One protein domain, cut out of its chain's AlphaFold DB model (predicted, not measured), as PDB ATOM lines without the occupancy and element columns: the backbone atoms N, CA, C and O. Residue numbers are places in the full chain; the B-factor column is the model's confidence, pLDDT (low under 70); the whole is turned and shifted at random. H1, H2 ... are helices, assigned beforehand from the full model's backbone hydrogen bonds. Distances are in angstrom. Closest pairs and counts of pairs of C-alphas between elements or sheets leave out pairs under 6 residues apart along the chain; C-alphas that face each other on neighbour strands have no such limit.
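AT A GLANCE: This is residues 185 to 245 of the 257 residues of an uncharacterized protein of Polyporus arcularius HHB13444 (UniProt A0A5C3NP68). What shape do these atoms make? A lopsided, splayed helical hairpin: the short helix H1 meets the long helix H2 with its last residues, part of the way along H2, and a loop joins the two. Residues 185 to 192 of H1 and residues 226 to 245, nearly all in H2, stick out, and H2 makes the longest axis. How much is printed, and how is it built? The printed part has 61 residues with two named helices, H1 then H2, and no named strand; the class is all helix. Is it compact? It is extended, with a radius of gyration of the C-alphas of 17.0 A and spans of 58 by 25 by 7 A.

IN THESE COORDINATES: Where is H1? H1 is residues 185 to 197, 18.6 A from first to last C-alpha, beginning at C-alpha 185 (-46.616, 24.397, 3.271). Where is H2? H2 is residues 208 to 244, 54.1 A long, from C-alpha 208 (-46.482, 12.991, 38.216) to C-alpha 244 (-54.349, 52.500, 2.080).

HOW THE PARTS SIT: How do H1 and H2 stand? They touch and form a helical hairpin, opposite ways at a steep tilt of 40 degrees. Where do they come closest? The closest C-alphas are those of Phe 197 and Arg 218, 5.9 A apart; H1 touches with residues 196 to 197 alone, H2 with residues 218 to 222 alone. What do the backbones show? In H2 every O i to N i+4 pair is within hydrogen-bond range, in H1 8 of 9.

THE WHOLE: How far does it reach? The two C-alphas farthest apart, those of Ser 206 and His 245, are 57.8 A apart. Is there a cut or a long link? The printed part has no cut, and the link from H1 to H2, 10 residues, is short. Where is confidence low? The model's pLDDT is under 70 at residues 185 to 206 and residue 245; the mean of the printed part is 70.5.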
ATOM      1  N   PRO A 185     -46.943  23.274   2.392       55.34
ATOM      2  CA  PRO A 185     -46.616  24.397   3.271       55.34
ATOM      3  C   PRO A 185     -47.557  24.474   4.487       55.34
ATOM      4  O   PRO A 185     -47.108  24.813   5.586       55.34
ATOM      5  N   ASP A 186     -48.815  24.059   4.320       50.56
ATOM      6  CA  ASP A 186     -49.778  23.904   5.414       50.56
ATOM      7  C   ASP A 186     -49.396  22.751   6.353       50.56
ATOM      8  O   ASP A 186     -49.419  22.914   7.571       50.56
ATOM      9  N   ASP A 187     -48.898  21.643   5.808       53.12
ATOM     10  CA  ASP A 187     -48.336  20.517   6.557       53.12
ATOM     11  C   ASP A 187     -47.063  20.895   7.330       53.12
ATOM     12  O   ASP A 187     -46.825  20.370   8.414       53.12
ATOM     13  N   VAL A 188     -46.213  21.791   6.816       55.38
ATOM     14  CA  VAL A 188     -45.015  22.279   7.527       55.38
ATOM     15  C   VAL A 188     -45.415  23.180   8.690       55.38
ATOM     16  O   VAL A 188     -44.848  23.077   9.784       55.38
ATOM     17  N   LEU A 189     -46.401  24.055   8.489       57.22
ATOM     18  CA  LEU A 189     -46.949  24.897   9.551       57.22
ATOM     19  C   LEU A 189     -47.674  24.055  10.602       57.22
ATOM     20  O   LEU A 189     -47.476  24.267  11.799       57.22
ATOM     21  N   GLU A 190     -48.440  23.053  10.187       56.62
ATOM     22  CA  GLU A 190     -49.141  22.158  11.096       56.62
ATOM     23  C   GLU A 190     -48.179  21.214  11.824       56.62
ATOM     24  O   GLU A 190     -48.298  21.073  13.040       56.62
ATOM     25  N   ARG A 191     -47.159  20.651  11.157       55.97
ATOM     26  CA  ARG A 191     -46.097  19.844  11.792       55.97
ATOM     27  C   ARG A 191     -45.236  20.665  12.746       55.97
ATOM     28  O   ARG A 191     -44.927  20.181  13.830       55.97
ATOM     29  N   SER A 192     -44.865  21.897  12.394       59.03
ATOM     30  CA  SER A 192     -44.089  22.777  13.286       59.03
ATOM     31  C   SER A 192     -44.913  23.255  14.485       59.03
ATOM     32  O   SER A 192     -44.402  23.279  15.607       59.03
ATOM     33  N   ARG A 193     -46.211  23.527  14.295       57.19
ATOM     34  CA  ARG A 193     -47.156  23.794  15.388       57.19
ATOM     35  C   ARG A 193     -47.347  22.553  16.264       57.19
ATOM     36  O   ARG A 193     -47.302  22.662  17.485       57.19
ATOM     37  N   ASN A 194     -47.488  21.367  15.674       57.53
ATOM     38  CA  ASN A 194     -47.605  20.109  16.414       57.53
ATOM     39  C   ASN A 194     -46.336  19.791  17.215       57.53
ATOM     40  O   ASN A 194     -46.438  19.414  18.378       57.53
ATOM     41  N   ALA A 195     -45.144  19.989  16.649       60.12
ATOM     42  CA  ALA A 195     -43.869  19.676  17.301       60.12
ATOM     43  C   ALA A 195     -43.575  20.535  18.548       60.12
ATOM     44  O   ALA A 195     -42.845  20.106  19.447       60.12
ATOM     45  N   LEU A 196     -44.139  21.745  18.615       61.28
ATOM     46  CA  LEU A 196     -43.995  22.643  19.764       61.28
ATOM     47  C   LEU A 196     -44.941  22.297  20.921       61.28
ATOM     48  O   LEU A 196     -44.673  22.691  22.055       61.28
ATOM     49  N   PHE A 197     -46.033  21.571  20.656       61.16
ATOM     50  CA  PHE A 197     -47.124  21.414  21.620       61.16
ATOM     51  C   PHE A 197     -47.598  19.975  21.863       61.16
ATOM     52  O   PHE A 197     -48.467  19.791  22.725       61.16
ATOM     53  N   ARG A 198     -47.072  18.984  21.131       64.81
ATOM     54  CA  ARG A 198     -47.295  17.554  21.392       64.81
ATOM     55  C   ARG A 198     -46.436  17.045  22.542       64.81
ATOM     56  O   ARG A 198     -45.352  17.558  22.810       64.81
ATOM     57  N   GLU A 199     -46.940  15.996  23.178       58.19
ATOM     58  CA  GLU A 199     -46.167  15.136  24.071       58.19
ATOM     59  C   GLU A 199     -45.123  14.394  23.250       58.19
ATOM     60  O   GLU A 199     -45.454  13.768  22.245       58.19
ATOM     61  N   ARG A 200     -43.849  14.539  23.620       64.62
ATOM     62  CA  ARG A 200     -42.775  13.723  23.052       64.62
ATOM     63  C   ARG A 200     -42.636  12.470  23.899       64.62
ATOM     64  O   ARG A 200     -42.703  12.563  25.120       64.62
ATOM     65  N   GLU A 201     -42.308  11.356  23.255       57.19
ATOM     66  CA  GLU A 201     -42.022  10.052  23.884       57.19
ATOM     67  C   GLU A 201     -40.966  10.109  25.009       57.19
ATOM     68  O   GLU A 201     -40.883   9.203  25.828       57.19
ATOM     69  N   TYR A 202     -40.179  11.189  25.090       56.91
ATOM     70  CA  TYR A 202     -39.152  11.404  26.117       56.91
ATOM     71  C   TYR A 202     -39.440  12.577  27.074       56.91
ATOM     72  O   TYR A 202     -38.629  12.852  27.956       56.91
ATOM     73  N   ASP A 203     -40.565  13.285  26.913       59.19
ATOM     74  CA  ASP A 203     -41.018  14.335  27.848       59.19
ATOM     75  C   ASP A 203     -41.766  13.746  29.058       59.19
ATOM     76  O   ASP A 203     -42.026  14.445  30.044       59.19
ATOM     77  N   GLU A 204     -42.106  12.460  29.004       57.41
ATOM     78  CA  GLU A 204     -42.684  11.708  30.110       57.41
ATOM     79  C   GLU A 204     -41.586  11.334  31.108       57.41
ATOM     80  O   GLU A 204     -41.039  10.234  31.132       57.41
ATOM     81  N   THR A 205     -41.240  12.274  31.984       59.59
ATOM     82  CA  THR A 205     -40.578  11.904  33.237       59.59
ATOM     83  C   THR A 205     -41.499  10.942  33.992       59.59
ATOM     84  O   THR A 205     -42.684  11.246  34.125       59.59
ATOM     85  N   SER A 206     -40.977   9.852  34.558       59.44
ATOM     86  CA  SER A 206     -41.742   8.835  35.312       59.44
ATOM     87  C   SER A 206     -42.396   9.331  36.620       59.44
ATOM     88  O   SER A 206     -42.808   8.534  37.456       59.44
ATOM     89  N   SER A 207     -42.472  10.648  36.827       74.12
ATOM     90  CA  SER A 207     -43.023  11.300  38.010       74.12
ATOM     91  C   SER A 207     -44.160  12.253  37.635       74.12
ATOM     92  O   SER A 207     -43.977  13.161  36.819       74.12
ATOM     93  N   ASP A 208     -45.292  12.130  38.333       70.75
ATOM     94  CA  ASP A 208     -46.482  12.991  38.216       70.75
ATOM     95  C   ASP A 208     -46.182  14.492  38.364       70.75
ATOM     96  O   ASP A 208     -46.931  15.355  37.895       70.75
ATOM     97  N   TYR A 209     -45.109  14.847  39.076       73.31
ATOM     98  CA  TYR A 209     -44.680  16.239  39.206       73.31
ATOM     99  C   TYR A 209     -44.075  16.771  37.899       73.31
ATOM    100  O   TYR A 209     -44.384  17.888  37.483       73.31
ATOM    101  N   GLY A 210     -43.247  15.970  37.225       70.62
ATOM    102  CA  GLY A 210     -42.619  16.371  35.968       70.62
ATOM    103  C   GLY A 210     -43.617  16.424  34.811       70.62
ATOM    104  O   GLY A 210     -43.587  17.380  34.039       70.62
ATOM    105  N   GLN A 211     -44.598  15.514  34.779       71.50
ATOM    106  CA  GLN A 211     -45.708  15.581  33.820       71.50
ATOM    107  C   GLN A 211     -46.522  16.875  33.977       71.50
ATOM    108  O   GLN A 211     -46.740  17.594  33.000       71.50
ATOM    109  N   ARG A 212     -46.895  17.245  35.213       77.12
ATOM    110  CA  ARG A 212     -47.618  18.503  35.489       77.12
ATOM    111  C   ARG A 212     -46.819  19.742  35.094       77.12
ATOM    112  O   ARG A 212     -47.367  20.655  34.479       77.12
ATOM    113  N   ARG A 213     -45.519  19.768  35.398       77.00
ATOM    114  CA  ARG A 213     -44.632  20.874  35.012       77.00
ATOM    115  C   ARG A 213     -44.498  20.993  33.491       77.00
ATOM    116  O   ARG A 213     -44.535  22.100  32.961       77.00
ATOM    117  N   ASN A 214     -44.389  19.871  32.782       74.81
ATOM    118  CA  ASN A 214     -44.287  19.856  31.322       74.81
ATOM    119  C   ASN A 214     -45.600  20.285  30.655       74.81
ATOM    120  O   ASN A 214     -45.566  21.069  29.706       74.81
ATOM    121  N   ALA A 215     -46.751  19.873  31.195       76.44
ATOM    122  CA  ALA A 215     -48.059  20.350  30.752       76.44
ATOM    123  C   ALA A 215     -48.215  21.870  30.952       76.44
ATOM    124  O   ALA A 215     -48.632  22.574  30.031       76.44
ATOM    125  N   GLN A 216     -47.803  22.399  32.110       80.25
ATOM    126  CA  GLN A 216     -47.831  23.838  32.388       80.25
ATOM    127  C   GLN A 216     -46.914  24.625  31.440       80.25
ATOM    128  O   GLN A 216     -47.320  25.648  30.891       80.25
ATOM    129  N   ASN A 217     -45.699  24.135  31.191       77.25
ATOM    130  CA  ASN A 217     -44.774  24.769  30.250       77.25
ATOM    131  C   ASN A 217     -45.335  24.782  28.820       77.25
ATOM    132  O   ASN A 217     -45.224  25.793  28.126       77.25
ATOM    133  N   ARG A 218     -45.983  23.691  28.388       76.06
ATOM    134  CA  ARG A 218     -46.652  23.611  27.081       76.06
ATOM    135  C   ARG A 218     -47.832  24.577  26.983       76.06
ATOM    136  O   ARG A 218     -48.011  25.196  25.937       76.06
ATOM    137  N   PHE A 219     -48.595  24.751  28.060       79.31
ATOM    138  CA  PHE A 219     -49.675  25.737  28.126       79.31
ATOM    139  C   PHE A 219     -49.147  27.172  27.970       79.31
ATOM    140  O   PHE A 219     -49.583  27.888  27.071       79.31
ATOM    141  N   MET A 220     -48.127  27.554  28.744       79.75
ATOM    142  CA  MET A 220     -47.504  28.884  28.644       79.75
ATOM    143  C   MET A 220     -46.911  29.138  27.250       79.75
ATOM    144  O   MET A 220     -47.045  30.228  26.695       79.75
ATOM    145  N   ALA A 221     -46.284  28.127  26.642       78.06
ATOM    146  CA  ALA A 221     -45.744  28.237  25.290       78.06
ATOM    147  C   ALA A 221     -46.839  28.511  24.243       78.06
ATOM    148  O   ALA A 221     -46.608  29.294  23.317       78.06
ATOM    149  N   ARG A 222     -48.032  27.911  24.392       78.69
ATOM    150  CA  ARG A 222     -49.189  28.198  23.524       78.69
ATOM    151  C   ARG A 222     -49.658  29.637  23.694       78.69
ATOM    152  O   ARG A 222     -49.811  30.333  22.694       78.69
ATOM    153  N   GLU A 223     -49.802  30.109  24.931       79.88
ATOM    154  CA  GLU A 223     -50.227  31.489  25.198       79.88
ATOM    155  C   GLU A 223     -49.263  32.522  24.599       79.88
ATOM    156  O   GLU A 223     -49.698  33.470  23.940       79.88
ATOM    157  N   HIS A 224     -47.950  32.322  24.758       77.75
ATOM    158  CA  HIS A 224     -46.938  33.207  24.175       77.75
ATOM    159  C   HIS A 224     -46.938  33.172  22.645       77.75
ATOM    160  O   HIS A 224     -46.803  34.218  22.004       77.75
ATOM    161  N   TYR A 225     -47.114  31.989  22.052       77.25
ATOM    162  CA  TYR A 225     -47.206  31.851  20.603       77.25
ATOM    163  C   TYR A 225     -48.426  32.595  20.052       77.25
ATOM    164  O   TYR A 225     -48.295  33.383  19.117       77.25
ATOM    165  N   GLU A 226     -49.599  32.418  20.660       81.56
ATOM    166  CA  GLU A 226     -50.819  33.118  20.258       81.56
ATOM    167  C   GLU A 226     -50.724  34.632  20.470       81.56
ATOM    168  O   GLU A 226     -51.173  35.403  19.624       81.56
ATOM    169  N   ALA A 227     -50.109  35.085  21.566       79.19
ATOM    170  CA  ALA A 227     -49.849  36.504  21.785       79.19
ATOM    171  C   ALA A 227     -48.956  37.091  20.680       79.19
ATOM    172  O   ALA A 227     -49.275  38.152  20.138       79.19
ATOM    173  N   GLY A 228     -47.899  36.370  20.289       76.69
ATOM    174  CA  GLY A 228     -47.019  36.757  19.187       76.69
ATOM    175  C   GLY A 228     -47.721  36.767  17.826       76.69
ATOM    176  O   GLY A 228     -47.475  37.665  17.024       76.69
ATOM    177  N   VAL A 229     -48.631  35.820  17.566       78.69
ATOM    178  CA  VAL A 229     -49.481  35.820  16.359       78.69
ATOM    179  C   VAL A 229     -50.374  37.064  16.341       78.69
ATOM    180  O   VAL A 229     -50.310  37.834  15.388       78.69
ATOM    181  N   ARG A 230     -51.105  37.346  17.430       82.12
ATOM    182  CA  ARG A 230     -51.977  38.533  17.530       82.12
ATOM    183  C   ARG A 230     -51.216  39.852  17.372       82.12
ATOM    184  O   ARG A 230     -51.792  40.835  16.911       82.12
ATOM    185  N   GLU A 231     -49.959  39.918  17.810       83.12
ATOM    186  CA  GLU A 231     -49.121  41.108  17.629       83.12
ATOM    187  C   GLU A 231     -48.663  41.269  16.174       83.12
ATOM    188  O   GLU A 231     -48.699  42.382  15.646       83.12
ATOM    189  N   ARG A 232     -48.280  40.172  15.506       76.69
ATOM    190  CA  ARG A 232     -47.953  40.188  14.072       76.69
ATOM    191  C   ARG A 232     -49.153  40.603  13.230       76.69
ATOM    192  O   ARG A 232     -48.997  41.478  12.387       76.69
ATOM    193  N   ASP A 233     -50.332  40.062  13.517       81.12
ATOM    194  CA  ASP A 233     -51.564  40.408  12.802       81.12
ATOM    195  C   ASP A 233     -51.936  41.882  13.013       81.12
ATOM    196  O   ASP A 233     -52.274  42.586  12.066       81.12
ATOM    197  N   ARG A 234     -51.781  42.405  14.241       84.38
ATOM    198  CA  ARG A 234     -51.968  43.840  14.515       84.38
ATOM    199  C   ARG A 234     -50.998  44.719  13.727       84.38
ATOM    200  O   ARG A 234     -51.435  45.720  13.166       84.38
ATOM    201  N   LYS A 235     -49.714  44.358  13.660       81.88
ATOM    202  CA  LYS A 235     -48.711  45.099  12.870       81.88
ATOM    203  C   LYS A 235     -48.987  45.016  11.370       81.88
ATOM    204  O   LYS A 235     -48.848  46.018  10.681       81.88
ATOM    205  N   ALA A 236     -49.408  43.854  10.872       78.00
ATOM    206  CA  ALA A 236     -49.789  43.678   9.475       78.00
ATOM    207  C   ALA A 236     -51.004  44.544   9.111       78.00
ATOM    208  O   ALA A 236     -50.978  45.230   8.094       78.00
ATOM    209  N   ASN A 237     -52.025  44.586   9.972       81.69
ATOM    210  CA  ASN A 237     -53.197  45.441   9.776       81.69
ATOM    211  C   ASN A 237     -52.844  46.932   9.845       81.69
ATOM    212  O   ASN A 237     -53.334  47.708   9.033       81.69
ATOM    213  N   GLN A 238     -51.974  47.342  10.775       82.19
ATOM    214  CA  GLN A 238     -51.473  48.722  10.838       82.19
ATOM    215  C   GLN A 238     -50.725  49.107   9.560       82.19
ATOM    216  O   GLN A 238     -51.022  50.143   8.978       82.19
ATOM    217  N   TRP A 239     -49.828  48.244   9.078       81.38
ATOM    218  CA  TRP A 239     -49.109  48.464   7.824       81.38
ATOM    219  C   TRP A 239     -50.055  48.581   6.619       81.38
ATOM    220  O   TRP A 239     -49.884  49.468   5.786       81.38
ATOM    221  N   TRP A 240     -51.080  47.725   6.535       76.25
ATOM    222  CA  TRP A 240     -52.096  47.812   5.481       76.25
ATOM    223  C   TRP A 240     -52.908  49.108   5.557       76.25
ATOM    224  O   TRP A 240     -53.077  49.773   4.538       76.25
ATOM    225  N   HIS A 241     -53.338  49.522   6.751       78.38
ATOM    226  CA  HIS A 241     -54.049  50.789   6.937       78.38
ATOM    227  C   HIS A 241     -53.181  52.013   6.615       78.38
ATOM    228  O   HIS A 241     -53.661  52.941   5.972       78.38
ATOM    229  N   GLU A 242     -51.904  52.022   7.003       78.50
ATOM    230  CA  GLU A 242     -50.949  53.083   6.642       78.50
ATOM    231  C   GLU A 242     -50.682  53.134   5.132       78.50
ATOM    232  O   GLU A 242     -50.412  54.201   4.583       78.50
ATOM    233  N   ARG A 243     -50.784  51.994   4.443       72.56
ATOM    234  CA  ARG A 243     -50.646  51.905   2.988       72.56
ATOM    235  C   ARG A 243     -51.884  52.413   2.246       72.56
ATOM    236  O   ARG A 243     -51.733  53.089   1.233       72.56
ATOM    237  N   GLU A 244     -53.086  52.088   2.716       72.62
ATOM    238  CA  GLU A 244     -54.349  52.500   2.080       72.62
ATOM    239  C   GLU A 244     -54.776  53.930   2.445       72.62
ATOM    240  O   GLU A 244     -55.462  54.590   1.665       72.62
ATOM    241  N   HIS A 245     -54.350  54.432   3.605       67.94
ATOM    242  CA  HIS A 245     -54.692  55.765   4.115       67.94
ATOM    243  C   HIS A 245     -53.462  56.640   4.386       67.94
ATOM    244  O   HIS A 245     -53.531  57.585   5.177       67.94
TER     245      HIS A 245